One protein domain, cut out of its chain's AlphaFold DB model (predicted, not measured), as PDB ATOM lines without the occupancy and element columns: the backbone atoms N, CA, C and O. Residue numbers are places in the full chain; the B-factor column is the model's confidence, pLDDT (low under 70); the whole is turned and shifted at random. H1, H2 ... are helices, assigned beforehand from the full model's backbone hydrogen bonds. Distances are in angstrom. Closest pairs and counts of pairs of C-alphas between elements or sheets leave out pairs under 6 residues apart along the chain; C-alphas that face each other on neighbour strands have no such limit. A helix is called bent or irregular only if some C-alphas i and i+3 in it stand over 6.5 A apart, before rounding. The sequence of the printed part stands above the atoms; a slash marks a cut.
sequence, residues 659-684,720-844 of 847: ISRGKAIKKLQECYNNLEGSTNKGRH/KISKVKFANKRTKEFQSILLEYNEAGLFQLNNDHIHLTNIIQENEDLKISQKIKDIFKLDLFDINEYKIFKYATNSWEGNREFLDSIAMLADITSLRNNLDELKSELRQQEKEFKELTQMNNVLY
ATOM      1  N   ILE A 659     -24.110 -27.109  37.795       87.69
ATOM      2  CA  ILE A 659     -23.137 -27.835  38.623       87.69
ATOM      3  C   ILE A 659     -23.729 -29.172  39.083       87.69
ATOM      4  O   ILE A 659     -23.077 -30.216  38.982       87.69
ATOM      5  N   SER A 660     -24.976 -29.161  39.559       86.94
ATOM      6  CA  SER A 660     -25.690 -30.367  39.992       86.94
ATOM      7  C   SER A 660     -25.901 -31.344  38.833       86.94
ATOM      8  O   SER A 660     -25.637 -32.541  38.976       86.94
ATOM      9  N   ARG A 661     -26.261 -30.835  37.647       89.06
ATOM     10  CA  ARG A 661     -26.384 -31.616  36.406       89.06
ATOM     11  C   ARG A 661     -25.051 -32.232  35.977       89.06
ATOM     12  O   ARG A 661     -25.000 -33.408  35.621       89.06
ATOM     13  N   GLY A 662     -23.958 -31.477  36.071       87.62
ATOM     14  CA  GLY A 662     -22.607 -31.970  35.796       87.62
ATOM     15  C   GLY A 662     -22.182 -33.099  36.737       87.62
ATOM     16  O   GLY A 662     -21.613 -34.095  36.287       87.62
ATOM     17  N   LYS A 663     -22.507 -32.994  38.034       88.06
ATOM     18  CA  LYS A 663     -22.272 -34.069  39.016       88.06
ATOM     19  C   LYS A 663     -23.065 -35.332  38.680       88.06
ATOM     20  O   LYS A 663     -22.496 -36.420  38.737       88.06
ATOM     21  N   ALA A 664     -24.334 -35.187  38.289       88.50
ATOM     22  CA  ALA A 664     -25.167 -36.306  37.855       88.50
ATOM     23  C   ALA A 664     -24.529 -37.036  36.663       88.50
ATOM     24  O   ALA A 664     -24.283 -38.235  36.733       88.50
ATOM     25  N   ILE A 665     -24.154 -36.298  35.610       89.50
ATOM     26  CA  ILE A 665     -23.500 -36.861  34.417       89.50
ATOM     27  C   ILE A 665     -22.187 -37.562  34.778       89.50
ATOM     28  O   ILE A 665     -21.904 -38.632  34.245       89.50
ATOM     29  N   LYS A 666     -21.394 -37.006  35.703       90.44
ATOM     30  CA  LYS A 666     -20.155 -37.642  36.167       90.44
ATOM     31  C   LYS A 666     -20.429 -38.983  36.859       90.44
ATOM     32  O   LYS A 666     -19.804 -39.974  36.494       90.44
ATOM     33  N   LYS A 667     -21.397 -39.039  37.783       88.88
ATOM     34  CA  LYS A 667     -21.820 -40.289  38.442       88.88
ATOM     35  C   LYS A 667     -22.352 -41.318  37.433       88.88
ATOM     36  O   LYS A 667     -22.000 -42.493  37.510       88.88
ATOM     37  N   LEU A 668     -23.150 -40.884  36.454       88.38
ATOM     38  CA  LEU A 668     -23.653 -41.751  35.380       88.38
ATOM     39  C   LEU A 668     -22.508 -42.304  34.518       88.38
ATOM     40  O   LEU A 668     -22.479 -43.498  34.224       88.38
ATOM     41  N   GLN A 669     -21.527 -41.466  34.170       86.31
ATOM     42  CA  GLN A 669     -20.328 -41.875  33.433       86.31
ATOM     43  C   GLN A 669     -19.471 -42.862  34.237       86.31
ATOM     44  O   GLN A 669     -18.963 -43.822  33.668       86.31
ATOM     45  N   GLU A 670     -19.311 -42.663  35.547       86.00
ATOM     46  CA  GLU A 670     -18.612 -43.611  36.426       86.00
ATOM     47  C   GLU A 670     -19.339 -44.964  36.470       86.00
ATOM     48  O   GLU A 670     -18.704 -46.012  36.336       86.00
ATOM     49  N   CYS A 671     -20.672 -44.954  36.564       83.50
ATOM     50  CA  CYS A 671     -21.493 -46.161  36.476       83.50
ATOM     51  C   CYS A 671     -21.292 -46.891  35.132       83.50
ATOM     52  O   CYS A 671     -21.070 -48.105  35.117       83.50
ATOM     53  N   TYR A 672     -21.289 -46.154  34.017       82.94
ATOM     54  CA  TYR A 672     -21.034 -46.689  32.676       82.94
ATOM     55  C   TYR A 672     -19.605 -47.245  32.520       82.94
ATOM     56  O   TYR A 672     -19.426 -48.383  32.086       82.94
ATOM     57  N   ASN A 673     -18.575 -46.507  32.944       80.56
ATOM     58  CA  ASN A 673     -17.175 -46.937  32.844       80.56
ATOM     59  C   ASN A 673     -16.913 -48.207  33.668       80.56
ATOM     60  O   ASN A 673     -16.146 -49.077  33.257       80.56
ATOM     61  N   ASN A 674     -17.569 -48.343  34.824       74.94
ATOM     62  CA  ASN A 674     -17.496 -49.545  35.651       74.94
ATOM     63  C   ASN A 674     -18.172 -50.755  34.986       74.94
ATOM     64  O   ASN A 674     -17.713 -51.889  35.162       74.94
ATOM     65  N   LEU A 675     -19.236 -50.529  34.206       71.81
ATOM     66  CA  LEU A 675     -19.844 -51.554  33.361       71.81
ATOM     67  C   LEU A 675     -18.869 -51.977  32.249       71.81
ATOM     68  O   LEU A 675     -18.552 -53.160  32.135       71.81
ATOM     69  N   GLU A 676     -18.311 -51.028  31.496       66.31
ATOM     70  CA  GLU A 676     -17.418 -51.294  30.358       66.31
ATOM     71  C   GLU A 676     -16.063 -51.904  30.779       66.31
ATOM     72  O   GLU A 676     -15.608 -52.891  30.194       66.31
ATOM     73  N   GLY A 677     -15.452 -51.419  31.865       58.47
ATOM     74  CA  GLY A 677     -14.187 -51.936  32.404       58.47
ATOM     75  C   GLY A 677     -14.254 -53.408  32.837       58.47
ATOM     76  O   GLY A 677     -13.268 -54.142  32.716       58.47
ATOM     77  N   SER A 678     -15.432 -53.878  33.259       53.72
ATOM     78  CA  SER A 678     -15.676 -55.296  33.563       53.72
ATOM     79  C   SER A 678     -15.745 -56.176  32.302       53.72
ATOM     80  O   SER A 678     -15.348 -57.343  32.330       53.72
ATOM     81  N   THR A 679     -16.166 -55.611  31.164       50.59
ATOM     82  CA  THR A 679     -16.244 -56.328  29.881       50.59
ATOM     83  C   THR A 679     -14.885 -56.465  29.184       50.59
ATOM     84  O   THR A 679     -14.647 -57.476  28.518       50.59
ATOM     85  N   ASN A 680     -13.956 -55.520  29.396       44.19
ATOM     86  CA  ASN A 680     -12.606 -55.548  28.813       44.19
ATOM     87  C   ASN A 680     -11.585 -56.354  29.641       44.19
ATOM     88  O   ASN A 680     -10.761 -57.058  29.053       44.19
ATOM     89  N   LYS A 681     -11.682 -56.388  30.981       42.00
ATOM     90  CA  LYS A 681     -10.857 -57.299  31.812       42.00
ATOM     91  C   LYS A 681     -11.131 -58.783  31.529       42.00
ATOM     92  O   LYS A 681     -10.215 -59.598  31.560       42.00
ATOM     93  N   GLY A 682     -12.362 -59.128  31.144       40.59
ATOM     94  CA  GLY A 682     -12.719 -60.481  30.701       40.59
ATOM     95  C   GLY A 682     -12.116 -60.902  29.350       40.59
ATOM     96  O   GLY A 682     -12.198 -62.078  29.005       40.59
ATOM     97  N   ARG A 683     -11.529 -59.971  28.582       36.94
ATOM     98  CA  ARG A 683     -10.839 -60.248  27.310       36.94
ATOM     99  C   ARG A 683      -9.348 -60.543  27.521       36.94
ATOM    100  O   ARG A 683      -8.828 -61.443  26.876       36.94
ATOM    101  N   HIS A 684      -8.698 -59.873  28.478       34.78
ATOM    102  CA  HIS A 684      -7.296 -60.132  28.840       34.78
ATOM    103  C   HIS A 684      -7.105 -61.453  29.598       34.78
ATOM    104  O   HIS A 684      -6.249 -62.240  29.209       34.78
ATOM    105  N   LYS A 720     -21.452 -66.128  32.223       51.44
ATOM    106  CA  LYS A 720     -22.605 -65.402  31.645       51.44
ATOM    107  C   LYS A 720     -23.596 -64.933  32.718       51.44
ATOM    108  O   LYS A 720     -24.001 -63.775  32.690       51.44
ATOM    109  N   ILE A 721     -23.942 -65.782  33.688       53.69
ATOM    110  CA  ILE A 721     -24.853 -65.450  34.799       53.69
ATOM    111  C   ILE A 721     -24.269 -64.324  35.660       53.69
ATOM    112  O   ILE A 721     -24.983 -63.389  36.023       53.69
ATOM    113  N   SER A 722     -22.965 -64.361  35.942       55.31
ATOM    114  CA  SER A 722     -22.270 -63.320  36.708       55.31
ATOM    115  C   SER A 722     -22.248 -61.974  35.973       55.31
ATOM    116  O   SER A 722     -22.500 -60.937  36.588       55.31
ATOM    117  N   LYS A 723     -22.054 -61.978  34.646       55.06
ATOM    118  CA  LYS A 723     -22.150 -60.770  33.805       55.06
ATOM    119  C   LYS A 723     -23.563 -60.182  33.778       55.06
ATOM    120  O   LYS A 723     -23.711 -58.970  33.909       55.06
ATOM    121  N   VAL A 724     -24.596 -61.023  33.679       58.25
ATOM    122  CA  VAL A 724     -26.007 -60.586  33.715       58.25
ATOM    123  C   VAL A 724     -26.375 -60.005  35.088       58.25
ATOM    124  O   VAL A 724     -26.995 -58.945  35.156       58.25
ATOM    125  N   LYS A 725     -25.935 -60.633  36.189       59.47
ATOM    126  CA  LYS A 725     -26.131 -60.112  37.557       59.47
ATOM    127  C   LYS A 725     -25.442 -58.762  37.771       59.47
ATOM    128  O   LYS A 725     -26.044 -57.852  38.339       59.47
ATOM    129  N   PHE A 726     -24.203 -58.617  37.300       58.56
ATOM    130  CA  PHE A 726     -23.451 -57.366  37.410       58.56
ATOM    131  C   PHE A 726     -24.104 -56.233  36.607       58.56
ATOM    132  O   PHE A 726     -24.302 -55.141  37.135       58.56
ATOM    133  N   ALA A 727     -24.518 -56.501  35.369       59.38
ATOM    134  CA  ALA A 727     -25.162 -55.504  34.522       59.38
ATOM    135  C   ALA A 727     -26.575 -55.105  35.007       59.38
ATOM    136  O   ALA A 727     -26.952 -53.939  34.901       59.38
ATOM    137  N   ASN A 728     -27.316 -56.017  35.649       66.75
ATOM    138  CA  ASN A 728     -28.591 -55.697  36.305       66.75
ATOM    139  C   ASN A 728     -28.385 -54.780  37.533       66.75
ATOM    140  O   ASN A 728     -29.079 -53.778  37.690       66.75
ATOM    141  N   LYS A 729     -27.358 -55.039  38.358       71.81
ATOM    142  CA  LYS A 729     -26.991 -54.143  39.473       71.81
ATOM    143  C   LYS A 729     -26.659 -52.726  38.983       71.81
ATOM    144  O   LYS A 729     -27.136 -51.760  39.569       71.81
ATOM    145  N   ARG A 730     -25.889 -52.607  37.896       73.75
ATOM    146  CA  ARG A 730     -25.510 -51.309  37.307       73.75
ATOM    147  C   ARG A 730     -26.673 -50.590  36.632       73.75
ATOM    148  O   ARG A 730     -26.761 -49.379  36.748       73.75
ATOM    149  N   THR A 731     -27.598 -51.320  36.010       76.06
ATOM    150  CA  THR A 731     -28.857 -50.757  35.483       76.06
ATOM    151  C   THR A 731     -29.635 -50.032  36.583       76.06
ATOM    152  O   THR A 731     -30.004 -48.872  36.413       76.06
ATOM    153  N   LYS A 732     -29.811 -50.676  37.744       78.75
ATOM    154  CA  LYS A 732     -30.527 -50.082  38.884       78.75
ATOM    155  C   LYS A 732     -29.800 -48.881  39.480       78.75
ATOM    156  O   LYS A 732     -30.432 -47.893  39.830       78.75
ATOM    157  N   GLU A 733     -28.476 -48.957  39.588       82.00
ATOM    158  CA  GLU A 733     -27.648 -47.845  40.062       82.00
ATOM    159  C   GLU A 733     -27.741 -46.634  39.123       82.00
ATOM    160  O   GLU A 733     -27.958 -45.518  39.583       82.00
ATOM    161  N   PHE A 734     -27.683 -46.861  37.807       85.12
ATOM    162  CA  PHE A 734     -27.849 -45.824  36.789       85.12
ATOM    163  C   PHE A 734     -29.217 -45.130  36.892       85.12
ATOM    164  O   PHE A 734     -29.289 -43.903  36.941       85.12
ATOM    165  N   GLN A 735     -30.301 -45.905  37.000       83.38
ATOM    166  CA  GLN A 735     -31.664 -45.379  37.165       83.38
ATOM    167  C   GLN A 735     -31.850 -44.634  38.492       83.38
ATOM    168  O   GLN A 735     -32.456 -43.564  38.519       83.38
ATOM    169  N   SER A 736     -31.268 -45.141  39.582       84.12
ATOM    170  CA  SER A 736     -31.292 -44.470  40.885       84.12
ATOM    171  C   SER A 736     -30.599 -43.106  40.842       84.12
ATOM    172  O   SER A 736     -31.096 -42.167  41.458       84.12
ATOM    173  N   ILE A 737     -29.486 -42.974  40.111       86.12
ATOM    174  CA  ILE A 737     -28.799 -41.685  39.931       86.12
ATOM    175  C   ILE A 737     -29.686 -40.712  39.140       86.12
ATOM    176  O   ILE A 737     -29.779 -39.540  39.498       86.12
ATOM    177  N   LEU A 738     -30.366 -41.177  38.085       84.75
ATOM    178  CA  LEU A 738     -31.301 -40.334  37.328       84.75
ATOM    179  C   LEU A 738     -32.450 -39.826  38.211       84.75
ATOM    180  O   LEU A 738     -32.782 -38.646  38.138       84.75
ATOM    181  N   LEU A 739     -33.015 -40.683  39.070       83.75
ATOM    182  CA  LEU A 739     -34.073 -40.318  40.019       83.75
ATOM    183  C   LEU A 739     -33.584 -39.343  41.101       83.75
ATOM    184  O   LEU A 739     -34.240 -38.329  41.336       83.75
ATOM    185  N   GLU A 740     -32.426 -39.609  41.716       84.81
ATOM    186  CA  GLU A 740     -31.807 -38.756  42.750       84.81
ATOM    187  C   GLU A 740     -31.618 -37.319  42.243       84.81
ATOM    188  O   GLU A 740     -31.918 -36.354  42.947       84.81
ATOM    189  N   TYR A 741     -31.143 -37.170  41.005       84.12
ATOM    190  CA  TYR A 741     -30.807 -35.869  40.431       84.12
ATOM    191  C   TYR A 741     -31.922 -35.236  39.598       84.12
ATOM    192  O   TYR A 741     -31.732 -34.118  39.116       84.12
ATOM    193  N   ASN A 742     -33.070 -35.901  39.419       81.06
ATOM    194  CA  ASN A 742     -34.122 -35.405  38.531       81.06
ATOM    195  C   ASN A 742     -34.617 -34.012  38.942       81.06
ATOM    196  O   ASN A 742     -34.753 -33.147  38.083       81.06
ATOM    197  N   GLU A 743     -34.816 -33.790  40.243       79.19
ATOM    198  CA  GLU A 743     -35.304 -32.520  40.808       79.19
ATOM    199  C   GLU A 743     -34.185 -31.645  41.409       79.19
ATOM    200  O   GLU A 743     -34.430 -30.532  41.882       79.19
ATOM    201  N   ALA A 744     -32.934 -32.121  41.392       79.44
ATOM    202  CA  ALA A 744     -31.816 -31.436  42.031       79.44
ATOM    203  C   ALA A 744     -31.551 -30.066  41.376       79.44
ATOM    204  O   ALA A 744     -31.194 -29.975  40.202       79.44
ATOM    205  N   GLY A 745     -31.731 -28.992  42.150       76.56
ATOM    206  CA  GLY A 745     -31.550 -27.606  41.702       76.56
ATOM    207  C   GLY A 745     -32.713 -27.024  40.882       76.56
ATOM    208  O   GLY A 745     -32.791 -25.805  40.757       76.56
ATOM    209  N   LEU A 746     -33.654 -27.846  40.389       84.94
ATOM    210  CA  LEU A 746     -34.801 -27.375  39.593       84.94
ATOM    211  C   LEU A 746     -35.754 -26.496  40.404       84.94
ATOM    212  O   LEU A 746     -36.211 -25.467  39.915       84.94
ATOM    213  N   PHE A 747     -36.028 -26.882  41.651       83.00
ATOM    214  CA  PHE A 747     -36.925 -26.128  42.525       83.00
ATOM    215  C   PHE A 747     -36.432 -24.694  42.760       83.00
ATOM    216  O   PHE A 747     -37.199 -23.744  42.621       83.00
ATOM    217  N   GLN A 748     -35.140 -24.532  43.068       83.00
ATOM    218  CA  GLN A 748     -34.548 -23.216  43.306       83.00
ATOM    219  C   GLN A 748     -34.534 -22.372  42.025       83.00
ATOM    220  O   GLN A 748     -34.949 -21.217  42.058       83.00
ATOM    221  N   LEU A 749     -34.147 -22.971  40.893       88.25
ATOM    222  CA  LEU A 749     -34.155 -22.311  39.587       88.25
ATOM    223  C   LEU A 749     -35.553 -21.790  39.212       88.25
ATOM    224  O   LEU A 749     -35.692 -20.644  38.785       88.25
ATOM    225  N   ASN A 750     -36.589 -22.609  39.409       90.69
ATOM    226  CA  ASN A 750     -37.972 -22.229  39.129       90.69
ATOM    227  C   ASN A 750     -38.465 -21.114  40.066       90.69
ATOM    228  O   ASN A 750     -39.110 -20.167  39.622       90.69
ATOM    229  N   ASN A 751     -38.137 -21.190  41.358       87.81
ATOM    230  CA  ASN A 751     -38.510 -20.143  42.309       87.81
ATOM    231  C   ASN A 751     -37.868 -18.799  41.955       87.81
ATOM    232  O   ASN A 751     -38.552 -17.775  41.957       87.81
ATOM    233  N   ASP A 752     -36.574 -18.788  41.628       89.19
ATOM    234  CA  ASP A 752     -35.877 -17.551  41.275       89.19
ATOM    235  C   ASP A 752     -36.350 -16.974  39.935       89.19
ATOM    236  O   ASP A 752     -36.419 -15.747  39.810       89.19
ATOM    237  N   HIS A 753     -36.762 -17.822  38.981       91.75
ATOM    238  CA  HIS A 753     -37.452 -17.395  37.756       91.75
ATOM    239  C   HIS A 753     -38.785 -16.701  38.061       91.75
ATOM    240  O   HIS A 753     -39.013 -15.581  37.594       91.75
ATOM    241  N   ILE A 754     -39.640 -17.316  38.885       88.50
ATOM    242  CA  ILE A 754     -40.939 -16.747  39.275       88.50
ATOM    243  C   ILE A 754     -40.733 -15.407  39.991       88.50
ATOM    244  O   ILE A 754     -41.387 -14.415  39.671       88.50
ATOM    245  N   HIS A 755     -39.788 -15.345  40.931       87.31
ATOM    246  CA  HIS A 755     -39.472 -14.111  41.647       87.31
ATOM    247  C   HIS A 755     -38.960 -13.005  40.723       87.31
ATOM    248  O   HIS A 755     -39.365 -11.850  40.884       87.31
ATOM    249  N   LEU A 756     -38.091 -13.336  39.764       93.12
ATOM    250  CA  LEU A 756     -37.594 -12.380  38.777       93.12
ATOM    251  C   LEU A 756     -38.722 -11.867  37.879       93.12
ATOM    252  O   LEU A 756     -38.833 -10.660  37.670       93.12
ATOM    253  N   THR A 757     -39.588 -12.765  37.416       92.44
ATOM    254  CA  THR A 757     -40.747 -12.434  36.578       92.44
ATOM    255  C   THR A 757     -41.699 -11.483  37.300       92.44
ATOM    256  O   THR A 757     -42.047 -10.438  36.754       92.44
ATOM    257  N   ASN A 758     -42.039 -11.774  38.559       90.81
ATOM    258  CA  ASN A 758     -42.902 -10.914  39.372       90.81
ATOM    259  C   ASN A 758     -42.284  -9.523  39.586       90.81
ATOM    260  O   ASN A 758     -42.957  -8.512  39.417       90.81
ATOM    261  N   ILE A 759     -40.986  -9.453  39.907       89.19
ATOM    262  CA  ILE A 759     -40.294  -8.168  40.088       89.19
ATOM    263  C   ILE A 759     -40.266  -7.366  38.782       89.19
ATOM    264  O   ILE A 759     -40.400  -6.147  38.813       89.19
ATOM    265  N   ILE A 760     -40.109  -8.011  37.630       92.69
ATOM    266  CA  ILE A 760     -40.150  -7.323  36.333       92.69
ATOM    267  C   ILE A 760     -41.548  -6.773  36.048       92.69
ATOM    268  O   ILE A 760     -41.645  -5.616  35.648       92.69
ATOM    269  N   GLN A 761     -42.601  -7.546  36.328       90.25
ATOM    270  CA  GLN A 761     -43.997  -7.115  36.182       90.25
ATOM    271  C   GLN A 761     -44.337  -5.919  37.089       90.25
ATOM    272  O   GLN A 761     -44.931  -4.938  36.650       90.25
ATOM    273  N   GLU A 762     -43.888  -5.934  38.346       86.75
ATOM    274  CA  GLU A 762     -44.057  -4.806  39.280       86.75
ATOM    275  C   GLU A 762     -43.314  -3.526  38.837       86.75
ATOM    276  O   GLU A 762     -43.529  -2.443  39.390       86.75
ATOM    277  N   ASN A 763     -42.396  -3.636  37.873       89.69
ATOM    278  CA  ASN A 763     -41.505  -2.561  37.454       89.69
ATOM    279  C   ASN A 763     -41.452  -2.382  35.928       89.69
ATOM    280  O   ASN A 763     -40.420  -1.970  35.391       89.69
ATOM    281  N   GLU A 764     -42.543  -2.677  35.217       89.81
ATOM    282  CA  GLU A 764     -42.633  -2.570  33.748       89.81
ATOM    283  C   GLU A 764     -42.371  -1.153  33.212       89.81
ATOM    284  O   GLU A 764     -41.910  -0.985  32.084       89.81
ATOM    285  N   ASP A 765     -42.589  -0.124  34.033       87.94
ATOM    286  CA  ASP A 765     -42.307   1.274  33.703       87.94
ATOM    287  C   ASP A 765     -40.804   1.572  33.530       87.94
ATOM    288  O   ASP A 765     -40.424   2.567  32.904       87.94
ATOM    289  N   LEU A 766     -39.923   0.710  34.047       89.38
ATOM    290  CA  LEU A 766     -38.478   0.879  33.940       89.38
ATOM    291  C   LEU A 766     -37.923   0.181  32.691       89.38
ATOM    292  O   LEU A 766     -37.996  -1.034  32.545       89.38
ATOM    293  N   LYS A 767     -37.197   0.929  31.845       89.38
ATOM    294  CA  LYS A 767     -36.517   0.389  30.642       89.38
ATOM    295  C   LYS A 767     -35.596  -0.812  30.912       89.38
ATOM    296  O   LYS A 767     -35.319  -1.582  29.998       89.38
ATOM    297  N   ILE A 768     -35.068  -0.940  32.131       90.75
ATOM    298  CA  ILE A 768     -34.199  -2.061  32.509       90.75
ATOM    299  C   ILE A 768     -34.969  -3.385  32.573       90.75
ATOM    300  O   ILE A 768     -34.397  -4.419  32.252       90.75
ATOM    301  N   SER A 769     -36.251  -3.344  32.937       92.94
ATOM    302  CA  SER A 769     -37.106  -4.519  33.103       92.94
ATOM    303  C   SER A 769     -37.267  -5.253  31.778       92.94
ATOM    304  O   SER A 769     -37.029  -6.454  31.724       92.94
ATOM    305  N   GLN A 770     -37.528  -4.516  30.689       91.44
ATOM    306  CA  GLN A 770     -37.595  -5.097  29.346       91.44
ATOM    307  C   GLN A 770     -36.257  -5.713  28.920       91.44
ATOM    308  O   GLN A 770     -36.223  -6.846  28.463       91.44
ATOM    309  N   LYS A 771     -35.133  -5.019  29.147       93.62
ATOM    310  CA  LYS A 771     -33.807  -5.558  28.801       93.62
ATOM    311  C   LYS A 771     -33.492  -6.857  29.545       93.62
ATOM    312  O   LYS A 771     -32.972  -7.786  28.946       93.62
ATOM    313  N   ILE A 772     -33.797  -6.925  30.840       94.62
ATOM    314  CA  ILE A 772     -33.605  -8.139  31.647       94.62
ATOM    315  C   ILE A 772     -34.523  -9.258  31.149       94.62
ATOM    316  O   ILE A 772     -34.080 -10.397  31.017       94.62
ATOM    317  N   LYS A 773     -35.776  -8.927  30.827       93.69
ATOM    318  CA  LYS A 773     -36.742  -9.864  30.253       93.69
ATOM    319  C   LYS A 773     -36.225 -10.496  28.956       93.69
ATOM    320  O   LYS A 773     -36.336 -11.711  28.803       93.69
ATOM    321  N   ASP A 774     -35.611  -9.690  28.089       92.81
ATOM    322  CA  ASP A 774     -35.032 -10.129  26.818       92.81
ATOM    323  C   ASP A 774     -33.774 -10.995  27.025       92.81
ATOM    324  O   ASP A 774     -33.692 -12.086  26.462       92.81
ATOM    325  N   ILE A 775     -32.831 -10.559  27.878       94.50
ATOM    326  CA  ILE A 775     -31.583 -11.292  28.191       94.50
ATOM    327  C   ILE A 775     -31.896 -12.705  28.699       94.50
ATOM    328  O   ILE A 775     -31.355 -13.700  28.213       94.50
ATOM    329  N   PHE A 776     -32.803 -12.813  29.672       93.88
ATOM    330  CA  PHE A 776     -33.148 -14.097  30.286       93.88
ATOM    331  C   PHE A 776     -34.266 -14.847  29.566       93.88
ATOM    332  O   PHE A 776     -34.632 -15.933  30.012       93.88
ATOM    333  N   LYS A 777     -34.802 -14.288  28.471       91.62
ATOM    334  CA  LYS A 777     -35.897 -14.869  27.680       91.62
ATOM    335  C   LYS A 777     -37.039 -15.380  28.563       91.62
ATOM    336  O   LYS A 777     -37.511 -16.500  28.388       91.62
ATOM    337  N   LEU A 778     -37.467 -14.574  29.536       90.44
ATOM    338  CA  LEU A 778     -38.333 -15.051  30.625       90.44
ATOM    339  C   LEU A 778     -39.674 -15.617  30.150       90.44
ATOM    340  O   LEU A 778     -40.189 -16.530  30.790       90.44
ATOM    341  N   ASP A 779     -40.195 -15.121  29.023       86.38
ATOM    342  CA  ASP A 779     -41.438 -15.606  28.400       86.38
ATOM    343  C   ASP A 779     -41.295 -16.999  27.758       86.38
ATOM    344  O   ASP A 779     -42.292 -17.671  27.518       86.38
ATOM    345  N   LEU A 780     -40.065 -17.428  27.455       86.56
ATOM    346  CA  LEU A 780     -39.754 -18.722  26.835       86.56
ATOM    347  C   LEU A 780     -39.262 -19.758  27.854       86.56
ATOM    348  O   LEU A 780     -38.898 -20.868  27.472       86.56
ATOM    349  N   PHE A 781     -39.203 -19.399  29.136       88.56
ATOM    350  CA  PHE A 781     -38.725 -20.299  30.172       88.56
ATOM    351  C   PHE A 781     -39.763 -21.391  30.456       88.56
ATOM    352  O   PHE A 781     -40.853 -21.114  30.952       88.56
ATOM    353  N   ASP A 782     -39.395 -22.644  30.195       85.50
ATOM    354  CA  ASP A 782     -40.173 -23.820  30.577       85.50
ATOM    355  C   ASP A 782     -39.310 -24.744  31.438       85.50
ATOM    356  O   ASP A 782     -38.312 -25.301  30.985       85.50
ATOM    357  N   ILE A 783     -39.719 -24.950  32.691       84.50
ATOM    358  CA  ILE A 783     -39.010 -25.819  33.635       84.50
ATOM    359  C   ILE A 783     -38.912 -27.275  33.145       84.50
ATOM    360  O   ILE A 783     -37.991 -28.001  33.523       84.50
ATOM    361  N   ASN A 784     -39.825 -27.722  32.275       83.56
ATOM    362  CA  ASN A 784     -39.780 -29.066  31.701       83.56
ATOM    363  C   ASN A 784     -38.597 -29.255  30.741       83.56
ATOM    364  O   ASN A 784     -38.101 -30.378  30.631       83.56
ATOM    365  N   GLU A 785     -38.092 -28.180  30.120       83.62
ATOM    366  CA  GLU A 785     -36.868 -28.190  29.302       83.62
ATOM    367  C   GLU A 785     -35.618 -28.559  30.110       83.62
ATOM    368  O   GLU A 785     -34.608 -28.958  29.536       83.62
ATOM    369  N   TYR A 786     -35.686 -28.469  31.441       84.50
ATOM    370  CA  TYR A 786     -34.565 -28.708  32.348       84.50
ATOM    371  C   TYR A 786     -34.629 -30.081  33.047       84.50
ATOM    372  O   TYR A 786     -33.675 -30.480  33.727       84.50
ATOM    373  N   LYS A 787     -35.709 -30.858  32.887       86.38
ATOM    374  CA  LYS A 787     -35.857 -32.184  33.521       86.38
ATOM    375  C   LYS A 787     -34.901 -33.219  32.925       86.38
ATOM    376  O   LYS A 787     -34.703 -33.269  31.716       86.38
ATOM    377  N   ILE A 788     -34.325 -34.083  33.767       82.44
ATOM    378  CA  ILE A 788     -33.369 -35.118  33.321       82.44
ATOM    379  C   ILE A 788     -34.021 -36.081  32.325       82.44
ATOM    380  O   ILE A 788     -33.449 -36.370  31.273       82.44
ATOM    381  N   PHE A 789     -35.243 -36.533  32.618       83.06
ATOM    382  CA  PHE A 789     -35.953 -37.514  31.789       83.06
ATOM    383  C   PHE A 789     -36.409 -36.983  30.426       83.06
ATOM    384  O   PHE A 789     -36.819 -37.770  29.580       83.06
ATOM    385  N   LYS A 790     -36.283 -35.674  30.171       83.19
ATOM    386  CA  LYS A 790     -36.449 -35.131  28.822       83.19
ATOM    387  C   LYS A 790     -35.332 -35.591  27.877       83.19
ATOM    388  O   LYS A 790     -35.584 -35.820  26.699       83.19
ATOM    389  N   TYR A 791     -34.113 -35.747  28.397       82.50
ATOM    390  CA  TYR A 791     -32.926 -36.082  27.605       82.50
ATOM    391  C   TYR A 791     -32.467 -37.530  27.800       82.50
ATOM    392  O   TYR A 791     -31.934 -38.113  26.858       82.50
ATOM    393  N   ALA A 792     -32.700 -38.116  28.980       80.00
ATOM    394  CA  ALA A 792     -32.408 -39.518  29.295       80.00
ATOM    395  C   ALA A 792     -33.635 -40.414  29.054       80.00
ATOM    396  O   ALA A 792     -34.242 -40.944  29.987       80.00
ATOM    397  N   THR A 793     -34.048 -40.522  27.792       77.50
ATOM    398  CA  THR A 793     -35.314 -41.167  27.403       77.50
ATOM    399  C   THR A 793     -35.232 -42.694  27.372       77.50
ATOM    400  O   THR A 793     -36.249 -43.363  27.563       77.50
ATOM    401  N   ASN A 794     -34.038 -43.268  27.184       71.69
ATOM    402  CA  ASN A 794     -33.873 -44.720  27.084       71.69
ATOM    403  C   ASN A 794     -33.907 -45.421  28.453       71.69
ATOM    404  O   ASN A 794     -34.198 -46.616  28.520       71.69
ATOM    405  N   SER A 795     -33.647 -44.678  29.533       66.19
ATOM    406  CA  SER A 795     -33.521 -45.179  30.909       66.19
ATOM    407  C   SER A 795     -34.716 -44.887  31.821       66.19
ATOM    408  O   SER A 795     -34.620 -45.102  33.030       66.19
ATOM    409  N   TRP A 796     -35.842 -44.425  31.269       60.75
ATOM    410  CA  TRP A 796     -37.061 -44.121  32.026       60.75
ATOM    411  C   TRP A 796     -37.695 -45.382  32.650       60.75
ATOM    412  O   TRP A 796     -37.791 -46.439  32.015       60.75
ATOM    413  N   GLU A 797     -38.105 -45.277  33.917       50.97
ATOM    414  CA  GLU A 797     -38.649 -46.378  34.721       50.97
ATOM    415  C   GLU A 797     -39.994 -46.852  34.138       50.97
ATOM    416  O   GLU A 797     -40.998 -46.148  34.196       50.97
ATOM    417  N   GLY A 798     -39.996 -48.040  33.522       53.50
ATOM    418  CA  GLY A 798     -41.175 -48.638  32.881       53.50
ATOM    419  C   GLY A 798     -40.914 -49.288  31.518       53.50
ATOM    420  O   GLY A 798     -41.702 -50.132  31.101       53.50
ATOM    421  N   ASN A 799     -39.798 -48.968  30.848       49.16
ATOM    422  CA  ASN A 799     -39.562 -49.430  29.473       49.16
ATOM    423  C   ASN A 799     -38.620 -50.639  29.328       49.16
ATOM    424  O   ASN A 799     -38.759 -51.375  28.351       49.16
ATOM    425  N   ARG A 800     -37.669 -50.884  30.246       49.41
ATOM    426  CA  ARG A 800     -36.763 -52.054  30.177       49.41
ATOM    427  C   ARG A 800     -36.317 -52.547  31.555       49.41
ATOM    428  O   ARG A 800     -35.876 -51.764  32.386       49.41
ATOM    429  N   GLU A 801     -36.345 -53.866  31.748       55.69
ATOM    430  CA  GLU A 801     -35.777 -54.569  32.918       55.69
ATOM    431  C   GLU A 801     -34.231 -54.558  32.933       55.69
ATOM    432  O   GLU A 801     -33.610 -54.871  33.949       55.69
ATOM    433  N   PHE A 802     -33.603 -54.209  31.802       59.25
ATOM    434  CA  PHE A 802     -32.155 -54.201  31.604       59.25
ATOM    435  C   PHE A 802     -31.746 -53.069  30.650       59.25
ATOM    436  O   PHE A 802     -32.260 -52.986  29.531       59.25
ATOM    437  N   LEU A 803     -30.814 -52.212  31.076       63.56
ATOM    438  CA  LEU A 803     -30.221 -51.182  30.225       63.56
ATOM    439  C   LEU A 803     -28.955 -51.735  29.574       63.56
ATOM    440  O   LEU A 803     -28.033 -52.168  30.266       63.56
ATOM    441  N   ASP A 804     -28.904 -51.732  28.241       67.94
ATOM    442  CA  ASP A 804     -27.663 -52.038  27.535       67.94
ATOM    443  C   ASP A 804     -26.698 -50.835  27.581       67.94
ATOM    444  O   ASP A 804     -27.093 -49.692  27.830       67.94
ATOM    445  N   SER A 805     -25.408 -51.095  27.357       71.12
ATOM    446  CA  SER A 805     -24.366 -50.066  27.414       71.12
ATOM    447  C   SER A 805     -24.545 -48.963  26.364       71.12
ATOM    448  O   SER A 805     -24.170 -47.824  26.616       71.12
ATOM    449  N   ILE A 806     -25.134 -49.269  25.206       76.50
ATOM    450  CA  ILE A 806     -25.400 -48.304  24.131       76.50
ATOM    451  C   ILE A 806     -26.496 -47.329  24.572       76.50
ATOM    452  O   ILE A 806     -26.338 -46.124  24.398       76.50
ATOM    453  N   ALA A 807     -27.565 -47.824  25.200       77.25
ATOM    454  CA  ALA A 807     -28.649 -47.005  25.739       77.25
ATOM    455  C   ALA A 807     -28.168 -46.080  26.870       77.25
ATOM    456  O   ALA A 807     -28.480 -44.889  26.864       77.25
ATOM    457  N   MET A 808     -27.350 -46.596  27.799       82.75
ATOM    458  CA  MET A 808     -26.739 -45.777  28.858       82.75
ATOM    459  C   MET A 808     -25.837 -44.683  28.280       82.75
ATOM    460  O   MET A 808     -25.896 -43.533  28.716       82.75
ATOM    461  N   LEU A 809     -25.007 -45.029  27.290       82.88
ATOM    462  CA  LEU A 809     -24.116 -44.075  26.636       82.88
ATOM    463  C   LEU A 809     -24.902 -43.011  25.863       82.88
ATOM    464  O   LEU A 809     -24.561 -41.836  25.946       82.88
ATOM    465  N   ALA A 810     -25.972 -43.397  25.163       83.75
ATOM    466  CA  ALA A 810     -26.842 -42.471  24.443       83.75
ATOM    467  C   ALA A 810     -27.494 -41.447  25.386       83.75
ATOM    468  O   ALA A 810     -27.473 -40.249  25.094       83.75
ATOM    469  N   ASP A 811     -27.998 -41.892  26.541       88.62
ATOM    470  CA  ASP A 811     -28.574 -40.998  27.551       88.62
ATOM    471  C   ASP A 811     -27.513 -40.070  28.167       88.62
ATOM    472  O   ASP A 811     -27.757 -38.869  28.304       88.62
ATOM    473  N   ILE A 812     -26.307 -40.578  28.474       87.75
ATOM    474  CA  ILE A 812     -25.181 -39.745  28.940       87.75
ATOM    475  C   ILE A 812     -24.818 -38.687  27.890       87.75
ATOM    476  O   ILE A 812     -24.629 -37.520  28.237       87.75
ATOM    477  N   THR A 813     -24.707 -39.076  26.619       88.44
ATOM    478  CA  THR A 813     -24.346 -38.168  25.525       88.44
ATOM    479  C   THR A 813     -25.411 -37.097  25.317       88.44
ATOM    480  O   THR A 813     -25.064 -35.924  25.205       88.44
ATOM    481  N   SER A 814     -26.696 -37.463  25.335       91.19
ATOM    482  CA  SER A 814     -27.800 -36.499  25.233       91.19
ATOM    483  C   SER A 814     -27.785 -35.499  26.395       91.19
ATOM    484  O   SER A 814     -27.841 -34.287  26.178       91.19
ATOM    485  N   LEU A 815     -27.601 -35.983  27.630       91.25
ATOM    486  CA  LEU A 815     -27.473 -35.126  28.813       91.25
ATOM    487  C   LEU A 815     -26.244 -34.207  28.744       91.25
ATOM    488  O   LEU A 815     -26.319 -33.059  29.181       91.25
ATOM    489  N   ARG A 816     -25.114 -34.684  28.204       92.38
ATOM    490  CA  ARG A 816     -23.894 -33.879  28.037       92.38
ATOM    491  C   ARG A 816     -24.090 -32.779  26.993       92.38
ATOM    492  O   ARG A 816     -23.769 -31.633  27.288       92.38
ATOM    493  N   ASN A 817     -24.682 -33.103  25.844       91.56
ATOM    494  CA  ASN A 817     -24.997 -32.120  24.806       91.56
ATOM    495  C   ASN A 817     -25.924 -31.020  25.343       91.56
ATOM    496  O   ASN A 817     -25.652 -29.839  25.148       91.56
ATOM    497  N   ASN A 818     -26.968 -31.402  26.087       93.31
ATOM    498  CA  ASN A 818     -27.850 -30.440  26.744       93.31
ATOM    499  C   ASN A 818     -27.110 -29.571  27.775       93.31
ATOM    500  O   ASN A 818     -27.290 -28.355  27.800       93.31
ATOM    501  N   LEU A 819     -26.253 -30.164  28.614       92.12
ATOM    502  CA  LEU A 819     -25.456 -29.401  29.577       92.12
ATOM    503  C   LEU A 819     -24.556 -28.369  28.880       92.12
ATOM    504  O   LEU A 819     -24.419 -27.250  29.377       92.12
ATOM    505  N   ASP A 820     -23.940 -28.731  27.757       91.75
ATOM    506  CA  ASP A 820     -23.061 -27.836  27.002       91.75
ATOM    507  C   ASP A 820     -23.836 -26.679  26.353       91.75
ATOM    508  O   ASP A 820     -23.385 -25.530  26.417       91.75
ATOM    509  N   GLU A 821     -25.030 -26.952  25.821       92.81
ATOM    510  CA  GLU A 821     -25.951 -25.933  25.307       92.81
ATOM    511  C   GLU A 821     -26.369 -24.947  26.409       92.81
ATOM    512  O   GLU A 821     -26.175 -23.736  26.268       92.81
ATOM    513  N   LEU A 822     -26.833 -25.455  27.556       91.44
ATOM    514  CA  LEU A 822     -27.242 -24.626  28.692       91.44
ATOM    515  C   LEU A 822     -26.080 -23.808  29.277       91.44
ATOM    516  O   LEU A 822     -26.270 -22.661  29.680       91.44
ATOM    517  N   LYS A 823     -24.856 -24.354  29.297       92.31
ATOM    518  CA  LYS A 823     -23.647 -23.603  29.683       92.31
ATOM    519  C   LYS A 823     -23.291 -22.505  28.685       92.31
ATOM    520  O   LYS A 823     -22.729 -21.483  29.080       92.31
ATOM    521  N   SER A 824     -23.524 -22.714  27.391       92.25
ATOM    522  CA  SER A 824     -23.342 -21.668  26.381       92.25
ATOM    523  C   SER A 824     -24.375 -20.559  26.565       92.25
ATOM    524  O   SER A 824     -24.022 -19.382  26.539       92.25
ATOM    525  N   GLU A 825     -25.630 -20.934  26.818       93.06
ATOM    526  CA  GLU A 825     -26.717 -19.995  27.090       93.06
ATOM    527  C   GLU A 825     -26.435 -19.156  28.345       93.06
ATOM    528  O   GLU A 825     -26.513 -17.930  28.286       93.06
ATOM    529  N   LEU A 826     -26.031 -19.795  29.451       93.12
ATOM    530  CA  LEU A 826     -25.663 -19.104  30.688       93.12
ATOM    531  C   LEU A 826     -24.510 -18.120  30.457       93.12
ATOM    532  O   LEU A 826     -24.622 -16.960  30.834       93.12
ATOM    533  N   ARG A 827     -23.437 -18.535  29.769       91.69
ATOM    534  CA  ARG A 827     -22.297 -17.651  29.463       91.69
ATOM    535  C   ARG A 827     -22.700 -16.433  28.635       91.69
ATOM    536  O   ARG A 827     -22.181 -15.339  28.857       91.69
ATOM    537  N   GLN A 828     -23.618 -16.609  27.687       94.00
ATOM    538  CA  GLN A 828     -24.154 -15.498  26.905       94.00
ATOM    539  C   GLN A 828     -24.982 -14.552  27.788       94.00
ATOM    540  O   GLN A 828     -24.765 -13.342  27.752       94.00
ATOM    541  N   GLN A 829     -25.862 -15.097  28.632       94.31
ATOM    542  CA  GLN A 829     -26.678 -14.328  29.577       94.31
ATOM    543  C   GLN A 829     -25.825 -13.547  30.580       94.31
ATOM    544  O   GLN A 829     -26.072 -12.366  30.812       94.31
ATOM    545  N   GLU A 830     -24.785 -14.164  31.141       91.25
ATOM    546  CA  GLU A 830     -23.833 -13.507  32.041       91.25
ATOM    547  C   GLU A 830     -23.104 -12.353  31.354       91.25
ATOM    548  O   GLU A 830     -22.939 -11.283  31.944       91.25
ATOM    549  N   LYS A 831     -22.686 -12.543  30.097       91.62
ATOM    550  CA  LYS A 831     -22.023 -11.502  29.310       91.62
ATOM    551  C   LYS A 831     -22.952 -10.311  29.074       91.62
ATOM    552  O   LYS A 831     -22.583  -9.184  29.402       91.62
ATOM    553  N   GLU A 832     -24.155 -10.553  28.564       93.31
ATOM    554  CA  GLU A 832     -25.142  -9.500  28.297       93.31
ATOM    555  C   GLU A 832     -25.569  -8.779  29.586       93.31
ATOM    556  O   GLU A 832     -25.663  -7.548  29.626       93.31
ATOM    557  N   PHE A 833     -25.756  -9.522  30.681       92.62
ATOM    558  CA  PHE A 833     -26.066  -8.957  31.994       92.62
ATOM    559  C   PHE A 833     -24.914  -8.103  32.549       92.62
ATOM    560  O   PHE A 833     -25.139  -7.029  33.123       92.62
ATOM    561  N   LYS A 834     -23.662  -8.523  32.344       88.75
ATOM    562  CA  LYS A 834     -22.472  -7.753  32.728       88.75
ATOM    563  C   LYS A 834     -22.341  -6.462  31.916       88.75
ATOM    564  O   LYS A 834     -22.055  -5.409  32.482       88.75
ATOM    565  N   GLU A 835     -22.606  -6.508  30.614       89.19
ATOM    566  CA  GLU A 835     -22.634  -5.315  29.760       89.19
ATOM    567  C   GLU A 835     -23.741  -4.339  30.200       89.19
ATOM    568  O   GLU A 835     -23.506  -3.132  30.320       89.19
ATOM    569  N   LEU A 836     -24.930  -4.855  30.536       87.81
ATOM    570  CA  LEU A 836     -26.043  -4.058  31.051       87.81
ATOM    571  C   LEU A 836     -25.705  -3.376  32.385       87.81
ATOM    572  O   LEU A 836     -25.974  -2.183  32.550       87.81
ATOM    573  N   THR A 837     -25.114  -4.106  33.333       80.81
ATOM    574  CA  THR A 837     -24.725  -3.565  34.649       80.81
ATOM    575  C   THR A 837     -23.603  -2.533  34.535       80.81
ATOM    576  O   THR A 837     -23.669  -1.492  35.192       80.81
ATOM    577  N   GLN A 838     -22.625  -2.742  33.649       76.75
ATOM    578  CA  GLN A 838     -21.570  -1.762  33.369       76.75
ATOM    579  C   GLN A 838     -22.119  -0.478  32.735       76.75
ATOM    580  O   GLN A 838     -21.798   0.612  33.212       76.75
ATOM    581  N   MET A 839     -23.003  -0.572  31.733       68.12
ATOM    582  CA  MET A 839     -23.663   0.607  31.148       68.12
ATOM    583  C   MET A 839     -24.475   1.394  32.187       68.12
ATOM    584  O   MET A 839     -24.518   2.625  32.142       68.12
ATOM    585  N   ASN A 840     -25.094   0.701  33.145       61.53
ATOM    586  CA  ASN A 840     -25.861   1.335  34.216       61.53
ATOM    587  C   ASN A 840     -24.958   2.018  35.263       61.53
ATOM    588  O   ASN A 840     -25.304   3.087  35.762       61.53
ATOM    589  N   ASN A 841     -23.784   1.448  35.553       53.66
ATOM    590  CA  ASN A 841     -22.791   2.041  36.459       53.66
ATOM    591  C   ASN A 841     -22.083   3.263  35.843       53.66
ATOM    592  O   ASN A 841     -21.781   4.218  36.556       53.66
ATOM    593  N   VAL A 842     -21.877   3.292  34.519       42.28
ATOM    594  CA  VAL A 842     -21.295   4.450  33.803       42.28
ATOM    595  C   VAL A 842     -22.232   5.668  33.809       42.28
ATOM    596  O   VAL A 842     -21.766   6.806  33.844       42.28
ATOM    597  N   LEU A 843     -23.551   5.458  33.852       40.47
ATOM    598  CA  LEU A 843     -24.531   6.538  34.038       40.47
ATOM    599  C   LEU A 843     -24.556   7.089  35.476       40.47
ATOM    600  O   LEU A 843     -25.007   8.213  35.678       40.47
ATOM    601  N   TYR A 844     -24.037   6.341  36.453       37.44
ATOM    602  CA  TYR A 844     -23.998   6.724  37.870       37.44
ATOM    603  C   TYR A 844     -22.826   7.657  38.227       37.44
ATOM    604  O   TYR A 844     -22.871   8.315  39.258       37.44
TER     605      TYR A 844
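This is residues 659 to 684 and 720 to 844 of the 847 residues of an uncharacterized protein of Rhizophagus irregularis (UniProt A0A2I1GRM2). A long, slender assembly of helices is built on H7, which runs along most of its length, with H2 and H3 following each other nearly end to end in the opposite half of its cross-section. Toward one end H1 makes a triangle with H2 and the first part of H7; toward the other, the short H4 folds back from H3 and sits between H3 and H7, while tiny H5 and H6 lie between these two ends. The printed part has 151 residues with seven named helices, H1 to H7 in order, and no named strand: the class is all helix, and the helix packing is mostly aligned. The whole is loose, with a radius of gyration of the C-alphas of 20.9 A, and spans 71 by 31 by 17 A, only just a rod.

H1 takes residues 659 to 684 and measures 37.3 A from its first C-alpha, at (-23.137, -27.835, 38.623). After the cut, H2 is residues 720 to 742, 32.9 A long, and H3 is residues 746 to 761, 22.5 A long. H4 is residues 767 to 775, with C-alpha 767 at (-36.517, 0.389, 30.642). H5 is residues 783 to 786 and H6 residues 788 to 791. H7, residues 805 to 844, is the longest at 57.7 A and ends with C-alpha 844 at (-23.998, 6.724, 37.870).

H7 is the hub, touching three helices. With residues 805 to 819 alone it touches H1, at a shallow tilt of 28 degrees, opposite ways; the closest C-alphas, of Ile 665 and Ile 812, are 6.4 A apart. H1 also touches H2, at a shallow tilt of 7 degrees, opposite ways, closest at the C-alphas of Leu 668 and Phe 734, 6.0 A. H2 and H7 are near each other. H6 touches H7 at the C-alphas of Tyr 791 and Ser 814, 5.7 A, and H2 at those of Asn 742 and Ile 788, 5.3 A. H3 and H5 only just touch, with 3 pairs of C-alphas within 8 A, the closest being Asn 750 and Ile 783, 6.6 A. H3 and H4 form a helical hairpin at a shallow tilt of 31 degrees, closest at the C-alphas of Ile 760 and Ser 769, 5.2 A. H4 touches H7 at the C-alphas of Ile 775 and Gln 829, 5.9 A, while H3 and H7 are apart. Every O i to N i+4 pair is within hydrogen-bond range in H2 and H3, against 17 of 22 in H1, 4 of 5 in H4 and 35 of 36 in H7; H5 and H6 are too short for such a pair.

The C-alphas farthest apart, of Lys 720 and Tyr 844, are 72.4 A from each other. Residues 685 to 719 are not printed, and C-alphas 684 and 720 are 16.4 A apart across the cut. The link from H6 to H7, residues 792 to 804, is long, and residues 762 to 767, of which 767 belongs to H4, stand free. The mean pLDDT of the printed part is 79.3; residues 676 to 684, 720 to 728, 795 to 804 and 839 to 844 are under 70.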